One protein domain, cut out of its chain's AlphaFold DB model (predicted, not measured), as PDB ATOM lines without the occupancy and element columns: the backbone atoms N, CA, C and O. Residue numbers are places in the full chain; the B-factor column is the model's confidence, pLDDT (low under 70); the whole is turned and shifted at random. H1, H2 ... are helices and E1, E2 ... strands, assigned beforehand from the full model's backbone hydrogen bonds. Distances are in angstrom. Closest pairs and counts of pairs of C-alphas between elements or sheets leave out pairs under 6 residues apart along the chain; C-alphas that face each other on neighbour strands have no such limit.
ATOM      1  N   ASN A  10     149.982 147.447 137.006       94.19
ATOM      2  CA  ASN A  10     150.639 147.176 138.280       94.19
ATOM      3  C   ASN A  10     151.660 148.273 138.604       94.19
ATOM      4  O   ASN A  10     152.418 148.703 137.731       94.19
ATOM      5  N   VAL A  11     151.682 148.696 139.867       93.75
ATOM      6  CA  VAL A  11     152.700 149.569 140.455       93.75
ATOM      7  C   VAL A  11     153.231 148.941 141.742       93.75
ATOM      8  O   VAL A  11     152.518 148.771 142.734       93.75
ATOM      9  N   ASP A  12     154.518 148.615 141.736       91.38
ATOM     10  CA  ASP A  12     155.233 147.998 142.860       91.38
ATOM     11  C   ASP A  12     155.608 149.022 143.935       91.38
ATOM     12  O   ASP A  12     155.941 148.666 145.067       91.38
ATOM     13  N   THR A  13     155.578 150.310 143.579       93.38
ATOM     14  CA  THR A  13     155.873 151.430 144.479       93.38
ATOM     15  C   THR A  13     155.002 152.637 144.160       93.38
ATOM     16  O   THR A  13     154.689 152.914 142.996       93.38
ATOM     17  N   LEU A  14     154.701 153.447 145.172       94.62
ATOM     18  CA  LEU A  14     154.052 154.747 144.963       94.62
ATOM     19  C   LEU A  14     154.955 155.729 144.198       94.62
ATOM     20  O   LEU A  14     154.469 156.700 143.618       94.62
ATOM     21  N   LYS A  15     156.264 155.456 144.112       96.25
ATOM     22  CA  LYS A  15     157.199 156.217 143.273       96.25
ATOM     23  C   LYS A  15     156.915 156.020 141.783       96.25
ATOM     24  O   LYS A  15     156.942 156.994 141.036       96.25
ATOM     25  N   GLN A  16     156.632 154.790 141.344       96.50
ATOM     26  CA  GLN A  16     156.234 154.524 139.955       96.50
ATOM     27  C   GLN A  16     154.933 155.263 139.614       96.50
ATOM     28  O   GLN A  16     154.845 155.906 138.569       96.50
ATOM     29  N   PHE A  17     153.964 155.248 140.534       97.19
ATOM     30  CA  PHE A  17     152.718 155.993 140.378       97.19
ATOM     31  C   PHE A  17     152.941 157.514 140.315       97.19
ATOM     32  O   PHE A  17     152.422 158.185 139.425       97.19
ATOM     33  N   LEU A  18     153.787 158.070 141.189       97.56
ATOM     34  CA  LEU A  18     154.171 159.485 141.141       97.56
ATOM     35  C   LEU A  18     154.815 159.862 139.799       97.56
ATOM     36  O   LEU A  18     154.443 160.876 139.209       97.56
ATOM     37  N   ASN A  19     155.739 159.045 139.290       97.69
ATOM     38  CA  ASN A  19     156.364 159.276 137.987       97.69
ATOM     39  C   ASN A  19     155.321 159.285 136.856       97.69
ATOM     40  O   ASN A  19     155.399 160.123 135.955       97.69
ATOM     41  N   HIS A  20     154.323 158.395 136.921       96.19
ATOM     42  CA  HIS A  20     153.207 158.395 135.977       96.19
ATOM     43  C   HIS A  20     152.441 159.725 136.025       96.19
ATOM     44  O   HIS A  20     152.283 160.373 134.989       96.19
ATOM     45  N   LEU A  21     152.034 160.184 137.217       96.19
ATOM     46  CA  LEU A  21     151.338 161.468 137.374       96.19
ATOM     47  C   LEU A  21     152.170 162.651 136.860       96.19
ATOM     48  O   LEU A  21     151.634 163.564 136.228       96.19
ATOM     49  N   GLN A  22     153.483 162.634 137.094       96.50
ATOM     50  CA  GLN A  22     154.396 163.669 136.612       96.50
ATOM     51  C   GLN A  22     154.436 163.749 135.083       96.50
ATOM     52  O   GLN A  22     154.451 164.856 134.540       96.50
ATOM     53  N   GLY A  23     154.351 162.606 134.397       95.44
ATOM     54  CA  GLY A  23     154.316 162.511 132.935       95.44
ATOM     55  C   GLY A  23     153.028 163.020 132.271       95.44
ATOM     56  O   GLY A  23     153.002 163.218 131.054       95.44
ATOM     57  N   ILE A  24     151.956 163.271 133.029       94.00
ATOM     58  CA  ILE A  24     150.683 163.762 132.481       94.00
ATOM     59  C   ILE A  24     150.806 165.245 132.097       94.00
ATOM     60  O   ILE A  24     150.994 166.098 132.958       94.00
ATOM     61  N   LYS A  25     150.653 165.588 130.811       88.12
ATOM     62  CA  LYS A  25     150.790 166.983 130.341       88.12
ATOM     63  C   LYS A  25     149.662 167.914 130.811       88.12
ATOM     64  O   LYS A  25     149.953 168.994 131.310       88.12
ATOM     65  N   ASN A  26     148.397 167.507 130.667       86.81
ATOM     66  CA  ASN A  26     147.235 168.292 131.102       86.81
ATOM     67  C   ASN A  26     146.615 167.674 132.363       86.81
ATOM     68  O   ASN A  26     146.159 166.531 132.325       86.81
ATOM     69  N   LYS A  27     146.620 168.431 133.464       88.75
ATOM     70  CA  LYS A  27     146.216 167.975 134.803       88.75
ATOM     71  C   LYS A  27     144.972 168.682 135.346       88.75
ATOM     72  O   LYS A  27     144.496 168.307 136.410       88.75
ATOM     73  N   THR A  28     144.445 169.681 134.637       83.69
ATOM     74  CA  THR A  28     143.402 170.588 135.147       83.69
ATOM     75  C   THR A  28     142.100 169.865 135.496       83.69
ATOM     76  O   THR A  28     141.426 170.243 136.447       83.69
ATOM     77  N   ASP A  29     141.799 168.782 134.776       87.38
ATOM     78  CA  ASP A  29     140.601 167.961 134.979       87.38
ATOM     79  C   ASP A  29     140.933 166.571 135.557       87.38
ATOM     80  O   ASP A  29     140.118 165.651 135.472       87.38
ATOM     81  N   LEU A  30     142.140 166.379 136.103       93.38
ATOM     82  CA  LEU A  30     142.569 165.099 136.665       93.38
ATOM     83  C   LEU A  30     142.029 164.920 138.089       93.38
ATOM     84  O   LEU A  30     142.271 165.757 138.960       93.38
ATOM     85  N   ILE A  31     141.351 163.795 138.323       94.31
ATOM     86  CA  ILE A  31     140.897 163.366 139.649       94.31
ATOM     87  C   ILE A  31     141.516 162.008 139.973       94.31
ATOM     88  O   ILE A  31     141.380 161.063 139.196       94.31
ATOM     89  N   VAL A  32     142.169 161.905 141.128       95.88
ATOM     90  CA  VAL A  32     142.787 160.664 141.607       95.88
ATOM     91  C   VAL A  32     142.043 160.129 142.829       95.88
ATOM     92  O   VAL A  32     141.916 160.812 143.841       95.88
ATOM     93  N   PHE A  33     141.568 158.893 142.753       95.81
ATOM     94  CA  PHE A  33     141.004 158.173 143.888       95.81
ATOM     95  C   PHE A  33     142.047 157.211 144.443       95.81
ATOM     96  O   PHE A  33     142.614 156.417 143.692       95.81
ATOM     97  N   PHE A  34     142.282 157.286 145.748       96.50
ATOM     98  CA  PHE A  34     143.178 156.386 146.464       96.50
ATOM     99  C   PHE A  34     142.380 155.504 147.394       96.50
ATOM    100  O   PHE A  34     141.692 156.033 148.275       96.50
ATOM    101  N   ASP A  35     142.517 154.193 147.249       95.81
ATOM    102  CA  ASP A  35     142.189 153.329 148.364       95.81
ATOM    103  C   ASP A  35     143.065 153.641 149.581       95.81
ATOM    104  O   ASP A  35     144.170 154.184 149.473       95.81
ATOM    105  N   TRP A  36     142.528 153.352 150.757       93.94
ATOM    106  CA  TRP A  36     143.179 153.635 152.022       93.94
ATOM    107  C   TRP A  36     144.072 152.483 152.477       93.94
ATOM    108  O   TRP A  36     145.294 152.640 152.556       93.94
ATOM    109  N   ASP A  37     143.437 151.355 152.785       91.69
ATOM    110  CA  ASP A  37     144.070 150.165 153.343       91.69
ATOM    111  C   ASP A  37     144.964 149.528 152.288       91.69
ATOM    112  O   ASP A  37     144.587 149.503 151.129       91.69
ATOM    113  N   ASP A  38     146.177 149.129 152.670       92.81
ATOM    114  CA  ASP A  38     147.191 148.471 151.833       92.81
ATOM    115  C   ASP A  38     147.678 149.253 150.594       92.81
ATOM    116  O   ASP A  38     148.738 148.976 150.033       92.81
ATOM    117  N   THR A  39     147.023 150.359 150.258       94.69
ATOM    118  CA  THR A  39     147.427 151.294 149.210       94.69
ATOM    119  C   THR A  39     148.203 152.486 149.770       94.69
ATOM    120  O   THR A  39     149.277 152.825 149.260       94.69
ATOM    121  N   LEU A  40     147.692 153.127 150.827       93.81
ATOM    122  CA  LEU A  40     148.325 154.284 151.475       93.81
ATOM    123  C   LEU A  40     148.856 153.964 152.872       93.81
ATOM    124  O   LEU A  40     149.856 154.551 153.302       93.81
ATOM    125  N   VAL A  41     148.187 153.065 153.591       92.38
ATOM    126  CA  VAL A  41     148.525 152.702 154.969       92.38
ATOM    127  C   VAL A  41     148.478 151.195 155.162       92.38
ATOM    128  O   VAL A  41     147.659 150.518 154.558       92.38
ATOM    129  N   ASN A  42     149.325 150.665 156.038       89.81
ATOM    130  CA  ASN A  42     149.181 149.288 156.494       89.81
ATOM    131  C   ASN A  42     148.008 149.220 157.499       89.81
ATOM    132  O   ASN A  42     148.020 149.980 158.476       89.81
ATOM    133  N   PRO A  43     147.009 148.346 157.290       86.88
ATOM    134  CA  PRO A  43     145.812 148.291 158.125       86.88
ATOM    135  C   PRO A  43     146.072 147.738 159.534       86.88
ATOM    136  O   PRO A  43     145.307 148.048 160.444       86.88
ATOM    137  N   ASP A  44     147.153 146.979 159.748       86.62
ATOM    138  CA  ASP A  44     147.469 146.367 161.049       86.62
ATOM    139  C   ASP A  44     148.004 147.377 162.070       86.62
ATOM    140  O   ASP A  44     147.869 147.194 163.280       86.62
ATOM    141  N   ASN A  45     148.675 148.432 161.599       88.31
ATOM    142  CA  ASN A  45     149.363 149.391 162.465       88.31
ATOM    143  C   ASN A  45     149.126 150.863 162.103       88.31
ATOM    144  O   ASN A  45     149.746 151.739 162.715       88.31
ATOM    145  N   ASP A  46     148.268 151.132 161.115       86.50
ATOM    146  CA  ASP A  46     147.925 152.461 160.601       86.50
ATOM    147  C   ASP A  46     149.170 153.314 160.232       86.50
ATOM    148  O   ASP A  46     149.156 154.550 160.277       86.50
ATOM    149  N   LYS A  47     150.300 152.684 159.869       90.62
ATOM    150  CA  LYS A  47     151.491 153.401 159.379       90.62
ATOM    151  C   LYS A  47     151.387 153.650 157.883       90.62
ATOM    152  O   LYS A  47     150.990 152.783 157.113       90.62
ATOM    153  N   ILE A  48     151.839 154.834 157.473       92.81
ATOM    154  CA  ILE A  48     151.940 155.226 156.063       92.81
ATOM    155  C   ILE A  48     152.931 154.302 155.346       92.81
ATOM    156  O   ILE A  48     154.081 154.174 155.779       92.81
ATOM    157  N   ILE A  49     152.504 153.724 154.228       91.69
ATOM    158  CA  ILE A  49     153.355 152.960 153.311       91.69
ATOM    159  C   ILE A  49     154.258 153.940 152.556       91.69
ATOM    160  O   ILE A  49     153.800 154.994 152.124       91.69
ATOM    161  N   GLU A  50     155.549 153.620 152.416       93.12
ATOM    162  CA  GLU A  50     156.546 154.470 151.737       93.12
ATOM    163  C   GLU A  50     156.473 155.961 152.159       93.12
ATOM    164  O   GLU A  50     156.304 156.839 151.311       93.12
ATOM    165  N   PRO A  51     156.595 156.298 153.457       93.00
ATOM    166  CA  PRO A  51     156.157 157.586 154.008       93.00
ATOM    167  C   PRO A  51     156.736 158.810 153.295       93.00
ATOM    168  O   PRO A  51     156.018 159.774 153.040       93.00
ATOM    169  N   GLU A  52     158.017 158.776 152.932       94.44
ATOM    170  CA  GLU A  52     158.666 159.888 152.233       94.44
ATOM    171  C   GLU A  52     158.182 160.048 150.787       94.44
ATOM    172  O   GLU A  52     158.073 161.168 150.288       94.44
ATOM    173  N   ILE A  53     157.852 158.948 150.110       95.81
ATOM    174  CA  ILE A  53     157.298 158.979 148.755       95.81
ATOM    175  C   ILE A  53     155.830 159.389 148.792       95.81
ATOM    176  O   ILE A  53     155.433 160.252 148.014       95.81
ATOM    177  N   THR A  54     155.045 158.861 149.728       95.56
ATOM    178  CA  THR A  54     153.626 159.200 149.885       95.56
ATOM    179  C   THR A  54     153.451 160.677 150.220       95.56
ATOM    180  O   THR A  54     152.669 161.365 149.571       95.56
ATOM    181  N   LYS A  55     154.267 161.237 151.127       95.06
ATOM    182  CA  LYS A  55     154.301 162.692 151.367       95.06
ATOM    183  C   LYS A  55     154.625 163.482 150.098       95.06
ATOM    184  O   LYS A  55     153.947 164.462 149.801       95.06
ATOM    185  N   LYS A  56     155.644 163.066 149.334       96.38
ATOM    186  CA  LYS A  56     156.007 163.718 148.062       96.38
ATOM    187  C   LYS A  56     154.879 163.640 147.037       96.38
ATOM    188  O   LYS A  56     154.658 164.616 146.330       96.38
ATOM    189  N   LEU A  57     154.160 162.523 146.979       96.75
ATOM    190  CA  LEU A  57     153.016 162.312 146.098       96.75
ATOM    191  C   LEU A  57     151.871 163.281 146.418       96.75
ATOM    192  O   LEU A  57     151.420 163.998 145.526       96.75
ATOM    193  N   PHE A  58     151.446 163.367 147.681       95.38
ATOM    194  CA  PHE A  58     150.395 164.310 148.086       95.38
ATOM    195  C   PHE A  58     150.830 165.764 147.924       95.38
ATOM    196  O   PHE A  58     150.079 166.558 147.357       95.38
ATOM    197  N   LYS A  59     152.065 166.104 148.315       94.75
ATOM    198  CA  LYS A  59     152.625 167.436 148.064       94.75
ATOM    199  C   LYS A  59     152.603 167.782 146.575       94.75
ATOM    200  O   LYS A  59     152.162 168.866 146.215       94.75
ATOM    201  N   TYR A  60     153.021 166.857 145.713       95.38
ATOM    202  CA  TYR A  60     152.997 167.053 144.267       95.38
ATOM    203  C   TYR A  60     151.579 167.326 143.748       95.38
ATOM    204  O   TYR A  60     151.389 168.269 142.982       95.38
ATOM    205  N   MET A  61     150.585 166.540 144.175       94.38
ATOM    206  CA  MET A  61     149.189 166.748 143.773       94.38
ATOM    207  C   MET A  61     148.655 168.111 144.226       94.38
ATOM    208  O   MET A  61     148.051 168.814 143.418       94.38
ATOM    209  N   LEU A  62     148.934 168.518 145.467       91.25
ATOM    210  CA  LEU A  62     148.532 169.821 146.006       91.25
ATOM    211  C   LEU A  62     149.201 170.985 145.260       91.25
ATOM    212  O   LEU A  62     148.506 171.887 144.791       91.25
ATOM    213  N   ASP A  63     150.524 170.932 145.072       92.62
ATOM    214  CA  ASP A  63     151.298 171.965 144.369       92.62
ATOM    215  C   ASP A  63     150.835 172.130 142.904       92.62
ATOM    216  O   ASP A  63     150.911 173.222 142.342       92.62
ATOM    217  N   ASN A  64     150.316 171.059 142.290       92.88
ATOM    218  CA  ASN A  64     149.829 171.046 140.905       92.88
ATOM    219  C   ASN A  64     148.298 171.129 140.784       92.88
ATOM    220  O   ASN A  64     147.777 170.969 139.681       92.88
ATOM    221  N   ARG A  65     147.574 171.374 141.888       91.00
ATOM    222  CA  ARG A  65     146.100 171.457 141.930       91.00
ATOM    223  C   ARG A  65     145.389 170.238 141.319       91.00
ATOM    224  O   ARG A  65     144.317 170.376 140.737       91.00
ATOM    225  N   ILE A  66     145.977 169.049 141.452       92.38
ATOM    226  CA  ILE A  66     145.321 167.790 141.087       92.38
ATOM    227  C   ILE A  66     144.289 167.475 142.170       92.38
ATOM    228  O   ILE A  66     144.627 167.403 143.355       92.38
ATOM    229  N   PHE A  67     143.037 167.263 141.771       90.62
ATOM    230  CA  PHE A  67     142.004 166.830 142.703       90.62
ATOM    231  C   PHE A  67     142.246 165.379 143.102       90.62
ATOM    232  O   PHE A  67     142.546 164.528 142.265       90.62
ATOM    233  N   PHE A  68     142.066 165.074 144.380       92.25
ATOM    234  CA  PHE A  68     142.094 163.699 144.847       92.25
ATOM    235  C   PHE A  68     141.037 163.455 145.913       92.25
ATOM    236  O   PHE A  68     140.572 164.380 146.583       92.25
ATOM    237  N   ALA A  69     140.667 162.191 146.068       91.88
ATOM    238  CA  ALA A  69     139.811 161.726 147.140       91.88
ATOM    239  C   ALA A  69     140.333 160.397 147.682       91.88
ATOM    240  O   ALA A  69     140.923 159.596 146.958       91.88
ATOM    241  N   ILE A  70     140.092 160.173 148.967       93.56
ATOM    242  CA  ILE A  70     140.382 158.901 149.624       93.56
ATOM    243  C   ILE A  70     139.092 158.105 149.682       93.56
ATOM    244  O   ILE A  70     138.034 158.664 149.980       93.56
ATOM    245  N   ILE A  71     139.189 156.816 149.397       93.75
ATOM    246  CA  ILE A  71     138.088 155.867 149.428       93.75
ATOM    247  C   ILE A  71     138.461 154.698 150.341       93.75
ATOM    248  O   ILE A  71     139.621 154.320 150.420       93.75
ATOM    249  N   THR A  72     137.501 154.169 151.093       92.31
ATOM    250  CA  THR A  72     137.721 153.024 151.984       92.31
ATOM    251  C   THR A  72     136.426 152.244 152.200       92.31
ATOM    252  O   THR A  72     135.332 152.815 152.189       92.31
ATOM    253  N   GLY A  73     136.554 150.935 152.426       88.06
ATOM    254  CA  GLY A  73     135.452 150.066 152.854       88.06
ATOM    255  C   GLY A  73     135.088 150.204 154.334       88.06
ATOM    256  O   GLY A  73     134.016 149.760 154.751       88.06
ATOM    257  N   ARG A  74     135.943 150.845 155.143       84.12
ATOM    258  CA  ARG A  74     135.696 151.047 156.577       84.12
ATOM    259  C   ARG A  74     134.376 151.809 156.779       84.12
ATOM    260  O   ARG A  74     134.055 152.723 156.033       84.12
ATOM    261  N   PHE A  75     133.597 151.453 157.799       80.12
ATOM    262  CA  PHE A  75     132.382 152.176 158.223       80.12
ATOM    263  C   PHE A  75     131.275 152.390 157.165       80.12
ATOM    264  O   PHE A  75     130.356 153.169 157.421       80.12
ATOM    265  N   HIS A  76     131.307 151.707 156.015       78.19
ATOM    266  CA  HIS A  76     130.312 151.876 154.948       78.19
ATOM    267  C   HIS A  76     128.864 151.725 155.445       78.19
ATOM    268  O   HIS A  76     128.047 152.634 155.268       78.19
ATOM    269  N   ASP A  77     128.554 150.613 156.116       75.88
ATOM    270  CA  ASP A  77     127.185 150.311 156.547       75.88
ATOM    271  C   ASP A  77     126.675 151.355 157.546       75.88
ATOM    272  O   ASP A  77     125.544 151.833 157.444       75.88
ATOM    273  N   THR A  78     127.550 151.774 158.461       74.25
ATOM    274  CA  THR A  78     127.330 152.857 159.426       74.25
ATOM    275  C   THR A  78     127.020 154.183 158.729       74.25
ATOM    276  O   THR A  78     126.162 154.936 159.188       74.25
ATOM    277  N   ALA A  79     127.702 154.478 157.620       72.81
ATOM    278  CA  ALA A  79     127.549 155.729 156.892       72.81
ATOM    279  C   ALA A  79     126.236 155.780 156.089       72.81
ATOM    280  O   ALA A  79     125.556 156.810 156.084       72.81
ATOM    281  N   CYS A  80     125.848 154.681 155.432       82.75
ATOM    282  CA  CYS A  80     124.593 154.625 154.677       82.75
ATOM    283  C   CYS A  80     123.349 154.601 155.591       82.75
ATOM    284  O   CYS A  80     122.321 155.194 155.233       82.75
ATOM    285  N   HIS A  81     123.460 154.012 156.788       79.75
ATOM    286  CA  HIS A  81     122.411 153.956 157.814       79.75
ATOM    287  C   HIS A  81     122.653 155.013 158.907       79.75
ATOM    288  O   HIS A  81     123.019 154.687 160.038       79.75
ATOM    289  N   ASP A  82     122.437 156.284 158.547       68.31
ATOM    290  CA  ASP A  82     122.718 157.541 159.267       68.31
ATOM    291  C   ASP A  82     121.990 157.738 160.612       68.31
ATOM    292  O   ASP A  82     121.402 158.783 160.899       68.31
ATOM    293  N   ASN A  83     122.089 156.760 161.507       73.69
ATOM    294  CA  ASN A  83     121.742 156.930 162.905       73.69
ATOM    295  C   ASN A  83     122.726 157.923 163.546       73.69
ATOM    296  O   ASN A  83     123.945 157.752 163.481       73.69
ATOM    297  N   LYS A  84     122.197 158.953 164.215       72.00
ATOM    298  CA  LYS A  84     122.980 159.998 164.888       72.00
ATOM    299  C   LYS A  84     124.114 159.413 165.742       72.00
ATOM    300  O   LYS A  84     125.250 159.852 165.604       72.00
ATOM    301  N   ARG A  85     123.843 158.391 166.566       71.25
ATOM    302  CA  ARG A  85     124.856 157.750 167.435       71.25
ATOM    303  C   ARG A  85     126.001 157.121 166.632       71.25
ATOM    304  O   ARG A  85     127.160 157.237 167.021       71.25
ATOM    305  N   ASN A  86     125.666 156.507 165.503       77.25
ATOM    306  CA  ASN A  86     126.601 155.835 164.609       77.25
ATOM    307  C   ASN A  86     127.525 156.835 163.903       77.25
ATOM    308  O   ASN A  86     128.733 156.617 163.843       77.25
ATOM    309  N   LEU A  87     126.986 157.975 163.462       77.88
ATOM    310  CA  LEU A  87     127.781 159.044 162.852       77.88
ATOM    311  C   LEU A  87     128.766 159.683 163.837       77.88
ATOM    312  O   LEU A  87     129.902 159.953 163.458       77.88
ATOM    313  N   TYR A  88     128.379 159.873 165.105       78.81
ATOM    314  CA  TYR A  88     129.303 160.355 166.142       78.81
ATOM    315  C   TYR A  88     130.458 159.383 166.392       78.81
ATOM    316  O   TYR A  88     131.609 159.805 166.491       78.81
ATOM    317  N   ALA A  89     130.164 158.083 166.485       80.31
ATOM    318  CA  ALA A  89     131.194 157.063 166.661       80.31
ATOM    319  C   ALA A  89     132.141 157.010 165.450       80.31
ATOM    320  O   ALA A  89     133.358 156.999 165.617       80.31
ATOM    321  N   MET A  90     131.587 157.057 164.236       83.75
ATOM    322  CA  MET A  90     132.356 157.102 162.993       83.75
ATOM    323  C   MET A  90     133.252 158.341 162.922       83.75
ATOM    324  O   MET A  90     134.438 158.213 162.638       83.75
ATOM    325  N   GLN A  91     132.719 159.522 163.243       84.00
ATOM    326  CA  GLN A  91     133.491 160.763 163.298       84.00
ATOM    327  C   GLN A  91     134.681 160.630 164.253       84.00
ATOM    328  O   GLN A  91     135.814 160.894 163.857       84.00
ATOM    329  N   ARG A  92     134.441 160.174 165.489       84.38
ATOM    330  CA  ARG A  92     135.505 159.989 166.482       84.38
ATOM    331  C   ARG A  92     136.576 159.015 165.986       84.38
ATOM    332  O   ARG A  92     137.760 159.271 166.174       84.38
ATOM    333  N   ASN A  93     136.176 157.923 165.337       85.19
ATOM    334  CA  ASN A  93     137.125 156.967 164.774       85.19
ATOM    335  C   ASN A  93     137.981 157.608 163.679       85.19
ATOM    336  O   ASN A  93     139.199 157.490 163.732       85.19
ATOM    337  N   ILE A  94     137.374 158.346 162.745       86.12
ATOM    338  CA  ILE A  94     138.091 159.075 161.686       86.12
ATOM    339  C   ILE A  94     139.095 160.073 162.284       86.12
ATOM    340  O   ILE A  94     140.238 160.145 161.830       86.12
ATOM    341  N   GLU A  95     138.686 160.833 163.302       85.75
ATOM    342  CA  GLU A  95     139.530 161.816 163.994       85.75
ATOM    343  C   GLU A  95     140.739 161.183 164.687       85.75
ATOM    344  O   GLU A  95     141.804 161.795 164.734       85.75
ATOM    345  N   ILE A  96     140.587 159.965 165.210       85.56
ATOM    346  CA  ILE A  96     141.650 159.253 165.923       85.56
ATOM    347  C   ILE A  96     142.582 158.517 164.954       85.56
ATOM    348  O   ILE A  96     143.792 158.531 165.166       85.56
ATOM    349  N   THR A  97     142.053 157.890 163.900       85.88
ATOM    350  CA  THR A  97     142.836 156.978 163.047       85.88
ATOM    351  C   THR A  97     143.306 157.633 161.751       85.88
ATOM    352  O   THR A  97     144.494 157.614 161.444       85.88
ATOM    353  N   MET A  98     142.414 158.280 160.996       87.94
ATOM    354  CA  MET A  98     142.726 158.774 159.648       87.94
ATOM    355  C   MET A  98     143.275 160.204 159.661       87.94
ATOM    356  O   MET A  98     144.248 160.516 158.974       87.94
ATOM    357  N   MET A  99     142.692 161.097 160.464       86.62
ATOM    358  CA  MET A  99     143.054 162.521 160.455       86.62
ATOM    359  C   MET A  99     144.513 162.808 160.842       86.62
ATOM    360  O   MET A  99     145.136 163.641 160.175       86.62
ATOM    361  N   PRO A 100     145.120 162.133 161.842       88.00
ATOM    362  CA  PRO A 100     146.531 162.343 162.159       88.00
ATOM    363  C   PRO A 100     147.454 161.965 160.996       88.00
ATOM    364  O   PRO A 100     148.482 162.609 160.785       88.00
ATOM    365  N   ILE A 101     147.080 160.946 160.220       90.75
ATOM    366  CA  ILE A 101     147.823 160.499 159.041       90.75
ATOM    367  C   ILE A 101     147.705 161.533 157.921       90.75
ATOM    368  O   ILE A 101     148.724 161.968 157.390       90.75
ATOM    369  N   LEU A 102     146.494 162.015 157.631       88.44
ATOM    370  CA  LEU A 102     146.269 163.068 156.632       88.44
ATOM    371  C   LEU A 102     147.051 164.342 156.950       88.44
ATOM    372  O   LEU A 102     147.696 164.910 156.068       88.44
ATOM    373  N   LYS A 103     147.091 164.732 158.228       87.19
ATOM    374  CA  LYS A 103     147.901 165.865 158.686       87.19
ATOM    375  C   LYS A 103     149.395 165.640 158.438       87.19
ATOM    376  O   LYS A 103     150.074 166.545 157.963       87.19
ATOM    377  N   LYS A 104     149.917 164.436 158.707       88.69
ATOM    378  CA  LYS A 104     151.318 164.073 158.402       88.69
ATOM    379  C   LYS A 104     151.629 164.090 156.902       88.69
ATOM    380  O   LYS A 104     152.784 164.299 156.538       88.69
ATOM    381  N   LEU A 105     150.626 163.872 156.052       88.06
ATOM    382  CA  LEU A 105     150.733 163.962 154.594       88.06
ATOM    383  C   LEU A 105     150.604 165.401 154.062       88.06
ATOM    384  O   LEU A 105     150.725 165.609 152.859       88.06
ATOM    385  N   GLY A 106     150.371 166.391 154.934       85.06
ATOM    386  CA  GLY A 106     150.140 167.781 154.530       85.06
ATOM    387  C   GLY A 106     148.789 168.002 153.845       85.06
ATOM    388  O   GLY A 106     148.572 169.047 153.237       85.06
ATOM    389  N   VAL A 107     147.877 167.029 153.928       81.94
ATOM    390  CA  VAL A 107     146.513 167.161 153.419       81.94
ATOM    391  C   VAL A 107     145.712 167.931 154.455       81.94
ATOM    392  O   VAL A 107     145.188 167.353 155.405       81.94
ATOM    393  N   GLU A 108     145.631 169.247 154.285       69.06
ATOM    394  CA  GLU A 108     144.745 170.077 155.089       69.06
ATOM    395  C   GLU A 108     143.312 169.926 154.582       69.06
ATOM    396  O   GLU A 108     142.871 170.606 153.656       69.06
ATOM    397  N   THR A 109     142.543 169.016 155.177       59.06
ATOM    398  CA  THR A 109     141.106 169.016 154.907       59.06
ATOM    399  C   THR A 109     140.530 170.301 155.512       59.06
ATOM    400  O   THR A 109     140.523 170.470 156.726       59.06
ATOM    401  N   GLY A 110     139.981 171.223 154.712       52.22
ATOM    402  CA  GLY A 110     139.244 172.410 155.209       52.22
ATOM    403  C   GLY A 110     137.993 172.074 156.055       52.22
ATOM    404  O   GLY A 110     137.103 172.894 156.274       52.22
ATOM    405  N   LEU A 111     137.887 170.822 156.497       49.53
ATOM    406  CA  LEU A 111     136.811 170.190 157.223       49.53
ATOM    407  C   LEU A 111     137.106 170.046 158.724       49.53
ATOM    408  O   LEU A 111     136.157 169.711 159.430       49.53
ATOM    409  N   TYR A 112     138.298 170.410 159.230       51.81
ATOM    410  CA  TYR A 112     138.656 170.419 160.671       51.81
ATOM    411  C   TYR A 112     137.880 171.435 161.534       51.81
ATOM    412  O   TYR A 112     138.288 171.782 162.640       51.81
ATOM    413  N   SER A 113     136.764 171.954 161.027       45.72
ATOM    414  CA  SER A 113     135.891 172.840 161.778       45.72
ATOM    415  C   SER A 113     135.339 172.104 162.994       45.72
ATOM    416  O   SER A 113     134.624 171.114 162.864       45.72
ATOM    417  N   THR A 114     135.580 172.672 164.169       46.88
ATOM    418  CA  THR A 114     135.019 172.303 165.477       46.88
ATOM    419  C   THR A 114     133.479 172.310 165.538       46.88
ATOM    420  O   THR A 114     132.905 171.954 166.560       46.88
ATOM    421  N   ASN A 115     132.779 172.639 164.440       51.25
ATOM    422  CA  ASN A 115     131.317 172.600 164.297       51.25
ATOM    423  C   ASN A 115     130.797 171.336 163.569       51.25
ATOM    424  O   ASN A 115     129.747 171.364 162.920       51.25
ATOM    425  N   LEU A 116     131.527 170.221 163.655       52.56
ATOM    426  CA  LEU A 116     131.253 168.959 162.947       52.56
ATOM    427  C   LEU A 116     129.872 168.342 163.225       52.56
ATOM    428  O   LEU A 116     129.307 167.713 162.333       52.56
ATOM    429  N   HIS A 117     129.255 168.624 164.375       51.94
ATOM    430  CA  HIS A 117     127.895 168.172 164.716       51.94
ATOM    431  C   HIS A 117     126.803 168.660 163.742       51.94
ATOM    432  O   HIS A 117     125.666 168.193 163.808       51.94
ATOM    433  N   LYS A 118     127.127 169.617 162.861       54.31
ATOM    434  CA  LYS A 118     126.207 170.188 161.869       54.31
ATOM    435  C   LYS A 118     126.441 169.690 160.438       54.31
ATOM    436  O   LYS A 118     125.603 169.962 159.580       54.31
ATOM    437  N   LYS A 119     127.543 168.987 160.141       63.84
ATOM    438  CA  LYS A 119     127.826 168.529 158.770       63.84
ATOM    439  C   LYS A 119     127.146 167.190 158.515       63.84
ATOM    440  O   LYS A 119     127.507 166.179 159.106       63.84
ATOM    441  N   LYS A 120     126.157 167.191 157.619       75.25
ATOM    442  CA  LYS A 120     125.512 165.955 157.173       75.25
ATOM    443  C   LYS A 120     126.424 165.217 156.182       75.25
ATOM    444  O   LYS A 120     126.978 165.873 155.296       75.25
ATOM    445  N   PRO A 121     126.578 163.888 156.309       84.62
ATOM    446  CA  PRO A 121     127.221 163.081 155.278       84.62
ATOM    447  C   PRO A 121     126.505 163.250 153.935       84.62
ATOM    448  O   PRO A 121     125.275 163.314 153.881       84.62
ATOM    449  N   TYR A 122     127.268 163.314 152.846       88.50
ATOM    450  CA  TYR A 122     126.708 163.316 151.498       88.50
ATOM    451  C   TYR A 122     126.583 161.873 151.014       88.50
ATOM    452  O   TYR A 122     127.588 161.210 150.760       88.50
ATOM    453  N   LYS A 123     125.351 161.383 150.899       91.06
ATOM    454  CA  LYS A 123     125.075 160.027 150.424       91.06
ATOM    455  C   LYS A 123     125.126 159.974 148.899       91.06
ATOM    456  O   LYS A 123     124.558 160.826 148.216       91.06
ATOM    457  N   VAL A 124     125.794 158.956 148.378       92.69
ATOM    458  CA  VAL A 124     125.888 158.645 146.956       92.69
ATOM    459  C   VAL A 124     124.914 157.515 146.662       92.69
ATOM    460  O   VAL A 124     125.045 156.412 147.187       92.69
ATOM    461  N   TYR A 125     123.936 157.795 145.806       93.06
ATOM    462  CA  TYR A 125     122.938 156.824 145.376       93.06
ATOM    463  C   TYR A 125     123.190 156.301 143.960       93.06
ATOM    464  O   TYR A 125     123.570 157.053 143.058       93.06
ATOM    465  N   ASN A 126     122.937 155.012 143.748       91.50
ATOM    466  CA  ASN A 126     122.868 154.449 142.403       91.50
ATOM    467  C   ASN A 126     121.510 154.735 141.732       91.50
ATOM    468  O   ASN A 126     120.611 155.340 142.314       91.50
ATOM    469  N   GLU A 127     121.350 154.277 140.491       88.50
ATOM    470  CA  GLU A 127     120.132 154.472 139.681       88.50
ATOM    471  C   GLU A 127     118.877 153.829 140.275       88.50
ATOM    472  O   GLU A 127     117.767 154.256 139.978       88.50
ATOM    473  N   LYS A 128     119.050 152.832 141.147       91.88
ATOM    474  CA  LYS A 128     117.960 152.150 141.852       91.88
ATOM    475  C   LYS A 128     117.604 152.836 143.176       91.88
ATOM    476  O   LYS A 128     116.851 152.272 143.963       91.88
ATOM    477  N   GLY A 129     118.186 154.003 143.465       90.50
ATOM    478  CA  GLY A 129     117.973 154.738 144.712       90.50
ATOM    479  C   GLY A 129     118.630 154.104 145.944       90.50
ATOM    480  O   GLY A 129     118.325 154.506 147.064       90.50
ATOM    481  N   ARG A 130     119.534 153.127 145.777       90.75
ATOM    482  CA  ARG A 130     120.271 152.515 146.896       90.75
ATOM    483  C   ARG A 130     121.508 153.343 147.229       90.75
ATOM    484  O   ARG A 130     122.202 153.783 146.314       90.75
ATOM    485  N   CYS A 131     121.771 153.544 148.519       91.25
ATOM    486  CA  CYS A 131     123.021 154.146 148.985       91.25
ATOM    487  C   CYS A 131     124.163 153.174 148.680       91.25
ATOM    488  O   CYS A 131     124.122 152.042 149.148       91.25
ATOM    489  N   VAL A 132     125.124 153.608 147.866       91.44
ATOM    490  CA  VAL A 132     126.314 152.817 147.503       91.44
ATOM    491  C   VAL A 132     127.577 153.338 148.175       91.44
ATOM    492  O   VAL A 132     128.559 152.618 148.280       91.44
ATOM    493  N   GLY A 133     127.548 154.577 148.666       92.12
ATOM    494  CA  GLY A 133     128.667 155.159 149.383       92.12
ATOM    495  C   GLY A 133     128.319 156.493 150.012       92.12
ATOM    496  O   GLY A 133     127.254 157.068 149.774       92.12
ATOM    497  N   VAL A 134     129.232 157.005 150.826       91.06
ATOM    498  CA  VAL A 134     129.046 158.254 151.559       91.06
ATOM    499  C   VAL A 134     130.328 159.065 151.559       91.06
ATOM    500  O   VAL A 134     131.371 158.567 151.963       91.06
ATOM    501  N   LEU A 135     130.242 160.336 151.165       89.25
ATOM    502  CA  LEU A 135     131.306 161.312 151.365       89.25
ATOM    503  C   LEU A 135     131.109 161.996 152.720       89.25
ATOM    504  O   LEU A 135     130.144 162.741 152.928       89.25
ATOM    505  N   PHE A 136     132.043 161.773 153.636       85.31
ATOM    506  CA  PHE A 136     132.045 162.391 154.955       85.31
ATOM    507  C   PHE A 136     133.466 162.779 155.356       85.31
ATOM    508  O   PHE A 136     134.409 162.026 155.152       85.31
ATOM    509  N   MET A 137     133.636 163.997 155.877       79.75
ATOM    510  CA  MET A 137     134.954 164.544 156.244       79.75
ATOM    511  C   MET A 137     136.019 164.462 155.127       79.75
ATOM    512  O   MET A 137     137.209 164.396 155.404       79.75
ATOM    513  N   GLY A 138     135.593 164.511 153.857       79.94
ATOM    514  CA  GLY A 138     136.496 164.471 152.700       79.94
ATOM    515  C   GLY A 138     136.935 163.062 152.292       79.94
ATOM    516  O   GLY A 138     137.779 162.930 151.412       79.94
ATOM    517  N   ILE A 139     136.356 162.028 152.906       87.94
ATOM    518  CA  ILE A 139     136.650 160.616 152.658       87.94
ATOM    519  C   ILE A 139     135.375 159.924 152.165       87.94
ATOM    520  O   ILE A 139     134.282 160.176 152.682       87.94
ATOM    521  N   PHE A 140     135.510 159.063 151.160       92.12
ATOM    522  CA  PHE A 140     134.451 158.168 150.711       92.12
ATOM    523  C   PHE A 140     134.465 156.864 151.507       92.12
ATOM    524  O   PHE A 140     135.473 156.164 151.540       92.12
ATOM    525  N   PHE A 141     133.320 156.515 152.086       91.69
ATOM    526  CA  PHE A 141     133.069 155.246 152.767       91.69
ATOM    527  C   PHE A 141     132.115 154.407 151.913       91.69
ATOM    528  O   PHE A 141     130.993 154.844 151.644       91.69
ATOM    529  N   THR A 142     132.562 153.249 151.422       92.00
ATOM    530  CA  THR A 142     131.831 152.464 150.411       92.00
ATOM    531  C   THR A 142     132.327 151.026 150.297       92.00
ATOM    532  O   THR A 142     133.529 150.799 150.226       92.00
ATOM    533  N   GLY A 143     131.399 150.069 150.185       86.38
ATOM    534  CA  GLY A 143     131.706 148.694 149.772       86.38
ATOM    535  C   GLY A 143     131.812 148.516 148.250       86.38
ATOM    536  O   GLY A 143     132.482 147.606 147.789       86.38
ATOM    537  N   GLU A 144     131.201 149.415 147.468       88.50
ATOM    538  CA  GLU A 144     131.164 149.368 145.996       88.50
ATOM    539  C   GLU A 144     131.969 150.546 145.409       88.50
ATOM    540  O   GLU A 144     131.408 151.561 144.977       88.50
ATOM    541  N   LYS A 145     133.309 150.488 145.477       90.94
ATOM    542  CA  LYS A 145     134.182 151.648 145.191       90.94
ATOM    543  C   LYS A 145     133.940 152.236 143.796       90.94
ATOM    544  O   LYS A 145     133.730 153.444 143.655       90.94
ATOM    545  N   GLY A 146     133.884 151.380 142.778       89.00
ATOM    546  CA  GLY A 146     133.660 151.780 141.390       89.00
ATOM    547  C   GLY A 146     132.292 152.413 141.154       89.00
ATOM    548  O   GLY A 146     132.184 153.476 140.530       89.00
ATOM    549  N   ALA A 147     131.241 151.797 141.700       89.44
ATOM    550  CA  ALA A 147     129.888 152.336 141.632       89.44
ATOM    551  C   ALA A 147     129.790 153.696 142.339       89.44
ATOM    552  O   ALA A 147     129.165 154.619 141.805       89.44
ATOM    553  N   THR A 148     130.431 153.850 143.498       92.44
ATOM    554  CA  THR A 148     130.464 155.111 144.248       92.44
ATOM    555  C   THR A 148     131.168 156.216 143.473       92.44
ATOM    556  O   THR A 148     130.591 157.295 143.331       92.44
ATOM    557  N   ILE A 149     132.351 155.959 142.901       92.25
ATOM    558  CA  ILE A 149     133.087 156.939 142.084       92.25
ATOM    559  C   ILE A 149     132.209 157.427 140.927       92.25
ATOM    560  O   ILE A 149     131.955 158.627 140.795       92.25
ATOM    561  N   LYS A 150     131.661 156.502 140.131       91.75
ATOM    562  CA  LYS A 150     130.799 156.833 138.987       91.75
ATOM    563  C   LYS A 150     129.583 157.661 139.393       91.75
ATOM    564  O   LYS A 150     129.288 158.687 138.777       91.75
ATOM    565  N   ASN A 151     128.847 157.208 140.407       93.06
ATOM    566  CA  ASN A 151     127.608 157.865 140.814       93.06
ATOM    567  C   ASN A 151     127.866 159.226 141.458       93.06
ATOM    568  O   ASN A 151     127.093 160.154 141.215       93.06
ATOM    569  N   TYR A 152     128.955 159.375 142.213       93.06
ATOM    570  CA  TYR A 152     129.361 160.660 142.766       93.06
ATOM    571  C   TYR A 152     129.663 161.671 141.658       93.06
ATOM    572  O   TYR A 152     129.072 162.753 141.643       93.06
ATOM    573  N   LEU A 153     130.525 161.308 140.702       91.38
ATOM    574  CA  LEU A 153     130.891 162.186 139.589       91.38
ATOM    575  C   LEU A 153     129.656 162.592 138.777       91.38
ATOM    576  O   LEU A 153     129.467 163.775 138.494       91.38
ATOM    577  N   ARG A 154     128.751 161.643 138.502       91.31
ATOM    578  CA  ARG A 154     127.475 161.920 137.828       91.31
ATOM    579  C   ARG A 154     126.603 162.906 138.608       91.31
ATOM    580  O   ARG A 154     126.150 163.891 138.037       91.31
ATOM    581  N   GLN A 155     126.369 162.667 139.898       92.12
ATOM    582  CA  GLN A 155     125.524 163.536 140.730       92.12
ATOM    583  C   GLN A 155     126.110 164.941 140.910       92.12
ATOM    584  O   GLN A 155     125.362 165.897 141.100       92.12
ATOM    585  N   LYS A 156     127.439 165.080 140.852       90.50
ATOM    586  CA  LYS A 156     128.133 166.375 140.874       90.50
ATOM    587  C   LYS A 156     128.302 167.007 139.493       90.50
ATOM    588  O   LYS A 156     128.883 168.083 139.403       90.50
ATOM    589  N   ASN A 157     127.782 166.373 138.442       89.94
ATOM    590  CA  ASN A 157     127.919 166.795 137.050       89.94
ATOM    591  C   ASN A 157     129.385 166.992 136.606       89.94
ATOM    592  O   ASN A 157     129.715 167.906 135.850       89.94
ATOM    593  N   ILE A 158     130.276 166.122 137.082       86.75
ATOM    594  CA  ILE A 158     131.700 166.106 136.745       86.75
ATOM    595  C   ILE A 158     131.887 165.139 135.568       86.75
ATOM    596  O   ILE A 158     132.079 163.943 135.764       86.75
ATOM    597  N   GLN A 159     131.757 165.642 134.335       73.50
ATOM    598  CA  GLN A 159     131.715 164.793 133.129       73.50
ATOM    599  C   GLN A 159     133.002 164.774 132.292       73.50
ATOM    600  O   GLN A 159     133.181 163.869 131.485       73.50
ATOM    601  N   LYS A 160     133.894 165.760 132.448       66.06
ATOM    602  CA  LYS A 160     135.102 165.910 131.607       66.06
ATOM    603  C   LYS A 160     136.398 165.498 132.302       66.06
ATOM    604  O   LYS A 160     137.480 165.728 131.768       66.06
ATOM    605  N   SER A 161     136.296 164.906 133.486       79.81
ATOM    606  CA  SER A 161     137.475 164.576 134.271       79.81
ATOM    607  C   SER A 161     138.149 163.305 133.786       79.81
ATOM    608  O   SER A 161     137.501 162.280 133.582       79.81
ATOM    609  N   ARG A 162     139.474 163.367 133.664       91.31
ATOM    610  CA  ARG A 162     140.314 162.175 133.578       91.31
ATOM    611  C   ARG A 162     140.367 161.574 134.978       91.31
ATOM    612  O   ARG A 162     140.738 162.274 135.918       91.31
ATOM    613  N   VAL A 163     139.971 160.315 135.129       93.62
ATOM    614  CA  VAL A 163     139.881 159.674 136.446       93.62
ATOM    615  C   VAL A 163     140.911 158.568 136.553       93.62
ATOM    616  O   VAL A 163     140.940 157.661 135.725       93.62
ATOM    617  N   ILE A 164     141.732 158.647 137.593       95.81
ATOM    618  CA  ILE A 164     142.676 157.604 137.979       95.81
ATOM    619  C   ILE A 164     142.190 156.990 139.289       95.81
ATOM    620  O   ILE A 164     141.808 157.714 140.208       95.81
ATOM    621  N   PHE A 165     142.223 155.667 139.382       96.12
ATOM    622  CA  PHE A 165     141.941 154.932 140.605       96.12
ATOM    623  C   PHE A 165     143.106 153.997 140.923       96.12
ATOM    624  O   PHE A 165     143.546 153.243 140.056       96.12
ATOM    625  N   ILE A 166     143.615 154.071 142.152       97.25
ATOM    626  CA  ILE A 166     144.647 153.170 142.663       97.25
ATOM    627  C   ILE A 166     144.136 152.430 143.898       97.25
ATOM    628  O   ILE A 166     143.594 153.047 144.816       97.25
ATOM    629  N   ASP A 167     144.312 151.114 143.880       95.94
ATOM    630  CA  ASP A 167     143.867 150.158 144.899       95.94
ATOM    631  C   ASP A 167     144.837 148.965 144.882       95.94
ATOM    632  O   ASP A 167     145.435 148.672 143.843       95.94
ATOM    633  N   ASP A 168     145.044 148.268 145.988       94.44
ATOM    634  CA  ASP A 168     145.834 147.035 146.033       94.44
ATOM    635  C   ASP A 168     144.997 145.808 145.633       94.44
ATOM    636  O   ASP A 168     145.516 144.849 145.037       94.44
ATOM    637  N   TYR A 169     143.685 145.863 145.879       92.44
ATOM    638  CA  TYR A 169     142.765 144.758 145.693       92.44
ATOM    639  C   TYR A 169     142.189 144.737 144.274       92.44
ATOM    640  O   TYR A 169     141.246 145.443 143.908       92.44
ATOM    641  N   GLU A 170     142.755 143.853 143.452       91.38
ATOM    642  CA  GLU A 170     142.410 143.694 142.035       91.38
ATOM    643  C   GLU A 170     140.904 143.559 141.737       91.38
ATOM    644  O   GLU A 170     140.446 144.199 140.785       91.38
ATOM    645  N   PRO A 171     140.090 142.822 142.522       90.31
ATOM    646  CA  PRO A 171     138.653 142.747 142.269       90.31
ATOM    647  C   PRO A 171     137.944 144.108 142.275       90.31
ATOM    648  O   PRO A 171     137.078 144.328 141.426       90.31
ATOM    649  N   TYR A 172     138.344 145.055 143.136       90.81
ATOM    650  CA  TYR A 172     137.773 146.410 143.119       90.81
ATOM    651  C   TYR A 172     138.171 147.192 141.867       90.81
ATOM    652  O   TYR A 172     137.368 147.966 141.339       90.81
ATOM    653  N   LEU A 173     139.380 146.981 141.339       92.50
ATOM    654  CA  LEU A 173     139.823 147.594 140.083       92.50
ATOM    655  C   LEU A 173     139.040 147.039 138.884       92.50
ATOM    656  O   LEU A 173     138.622 147.803 138.008       92.50
ATOM    657  N   ILE A 174     138.792 145.726 138.860       90.25
ATOM    658  CA  ILE A 174     137.973 145.069 137.830       90.25
ATOM    659  C   ILE A 174     136.536 145.598 137.880       90.25
ATOM    660  O   ILE A 174     136.001 146.036 136.862       90.25
ATOM    661  N   GLU A 175     135.919 145.622 139.063       88.38
ATOM    662  CA  GLU A 175     134.570 146.163 139.253       88.38
ATOM    663  C   GLU A 175     134.482 147.629 138.799       88.38
ATOM    664  O   GLU A 175     133.530 148.031 138.120       88.38
ATOM    665  N   THR A 176     135.497 148.431 139.130       89.25
ATOM    666  CA  THR A 176     135.546 149.858 138.801       89.25
ATOM    667  C   THR A 176     135.685 150.098 137.306       89.25
ATOM    668  O   THR A 176     134.916 150.880 136.748       89.25
ATOM    669  N   THR A 177     136.598 149.393 136.635       90.12
ATOM    670  CA  THR A 177     136.777 149.508 135.177       90.12
ATOM    671  C   THR A 177     135.564 149.003 134.395       90.12
ATOM    672  O   THR A 177     135.227 149.584 133.363       90.12
ATOM    673  N   ALA A 178     134.854 147.989 134.901       86.56
ATOM    674  CA  ALA A 178     133.602 147.516 134.314       86.56
ATOM    675  C   ALA A 178     132.452 148.520 134.504       86.56
ATOM    676  O   ALA A 178     131.684 148.792 133.579       86.56
ATOM    677  N   SER A 179     132.330 149.092 135.703       81.50
ATOM    678  CA  SER A 179     131.242 150.013 136.040       81.50
ATOM    679  C   SER A 179     131.423 151.390 135.407       81.50
ATOM    680  O   SER A 179     130.430 152.025 135.031       81.50
ATOM    681  N   PHE A 180     132.671 151.850 135.280       82.88
ATOM    682  CA  PHE A 180     133.046 153.176 134.803       82.88
ATOM    683  C   PHE A 180     134.092 153.106 133.673       82.88
ATOM    684  O   PHE A 180     135.288 153.300 133.908       82.88
ATOM    685  N   PRO A 181     133.648 152.864 132.424       78.44
ATOM    686  CA  PRO A 181     134.539 152.845 131.268       78.44
ATOM    687  C   PRO A 181     135.281 154.180 131.115       78.44
ATOM    688  O   PRO A 181     134.654 155.238 131.086       78.44
ATOM    689  N   GLY A 182     136.612 154.126 131.009       84.19
ATOM    690  CA  GLY A 182     137.481 155.306 130.892       84.19
ATOM    691  C   GLY A 182     138.298 155.637 132.145       84.19
ATOM    692  O   GLY A 182     139.170 156.498 132.070       84.19
ATOM    693  N   VAL A 183     138.065 154.951 133.269       90.00
ATOM    694  CA  VAL A 183     138.941 155.044 134.446       90.00
ATOM    695  C   VAL A 183     140.290 154.371 134.180       90.00
ATOM    696  O   VAL A 183     140.360 153.247 133.681       90.00
ATOM    697  N   GLU A 184     141.375 155.051 134.533       93.88
ATOM    698  CA  GLU A 184     142.715 154.471 134.554       93.88
ATOM    699  C   GLU A 184     142.956 153.794 135.900       93.88
ATOM    700  O   GLU A 184     143.033 154.453 136.935       93.88
ATOM    701  N   ALA A 185     143.053 152.466 135.879       94.56
ATOM    702  CA  ALA A 185     143.190 151.647 137.073       94.56
ATOM    703  C   ALA A 185     144.648 151.231 137.308       94.56
ATOM    704  O   ALA A 185     145.290 150.651 136.427       94.56
ATOM    705  N   PHE A 186     145.143 151.481 138.518       96.62
ATOM    706  CA  PHE A 186     146.465 151.075 138.975       96.62
ATOM    707  C   PHE A 186     146.342 150.109 140.146       96.62
ATOM    708  O   PHE A 186     145.666 150.406 141.126       96.62
ATOM    709  N   ARG A 187     147.027 148.969 140.060       96.00
ATOM    710  CA  ARG A 187     147.117 148.011 141.157       96.00
ATOM    711  C   ARG A 187     148.374 148.250 141.972       96.00
ATOM    712  O   ARG A 187     149.475 148.059 141.455       96.00
ATOM    713  N   ARG A 188     148.232 148.609 143.248       94.69
ATOM    714  CA  ARG A 188     149.359 148.645 144.184       94.69
ATOM    715  C   ARG A 188     149.745 147.210 144.543       94.69
ATOM    716  O   ARG A 188     149.023 146.519 145.246       94.69
ATOM    717  N   ILE A 189     150.904 146.753 144.077       90.50
ATOM    718  CA  ILE A 189     151.418 145.431 144.460       90.50
ATOM    719  C   ILE A 189     152.085 145.547 145.819       90.50
ATOM    720  O   ILE A 189     153.251 145.935 145.909       90.50
TER     721      ILE A 189
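Overview. This is residues 10 to 189 of the 196 residues of an uncharacterized protein of marine sediment metagenome (UniProt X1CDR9). A strongly twisted sheet of seven strands curls round helix H6, with H7 side by side with H6 on the same face. H1 covers part of the opposite face near E7, with H2 beside it, while H3 packs on E4 and the long helix H4 meets H3 with its residues 86 to 90 and only grazes the sheet. The printed part has 180 residues, in the order H1 E1 H2 E2 H3 H4 H5 E3 E4 E5 H6 E6 H7 E7; the mixed sheet runs E3 E4 E5 E2 E1 E6 E7, and the class is mixed, helices and strands. The whole is compact, with a radius of gyration of the C-alphas of 15.7 A and spans of 44 by 36 by 29 A.

Along the chain. Find C-alpha 30 at (142.569, 165.099, 136.665); here E1 begins, residues 30 to 35, 16.6 A long. The other strands are E2, 67 to 72, 17.2 A; E3, 122 to 125; E4, 131 to 136; E5, 139 to 141; E6, 162 to 167, 16.9 A; and E7, 184 to 188, ending at C-alpha 188 (149.359, 148.645, 144.184). The helices are H1, 14 to 23; H2, 51 to 63, 18.0 A; H3, 76 to 80; H4, 84 to 97, 20.2 A; H5, 99 to 104; H6, 145 to 155; and H7, 170 to 179.

Arrangement. Start at E1, parallel to E2 (N 69 to O 32, 2.9 A) and E6 (N 33 to O 164, 2.8 A). E7 is parallel to E6, with N 186 and O 165 2.8 A apart, and E5 to E2, with N 140 and O 70 2.8 A apart. E3, E4 and E5 form a meander of two antiparallel hairpins, with N 135 to O 122 and N 141 to O 134 both 2.8 A. E1, H2, E2 and E6, H7, E7 are strand-helix-strand units, parallel neighbours joined through a helix; E5, H6, E6 is a split one, with E2 and E1 between its strands; these crossovers are right-handed. H6 touches H7 at a shallow tilt of 31 degrees, closest at C-alphas 146 and 176, 3.7 A. H1 touches H2 at C-alphas 18 and 57, 5.8 A. H3 touches H4 at C-alphas 78 and 86, 6.0 A. H2 and H4 only graze the sheet; H5 is not on it. In each helix every O i to N i+4 pair is within hydrogen-bond range.

Size, cuts and confidence. The C-alphas of Lys 25 and Arg 85, the farthest apart, are 46.2 A apart. The printed part has no cut; the links E1 to H2 and H5 to E3 are long. Confidence is under 70 at residues 82, 108 to 119 and 160.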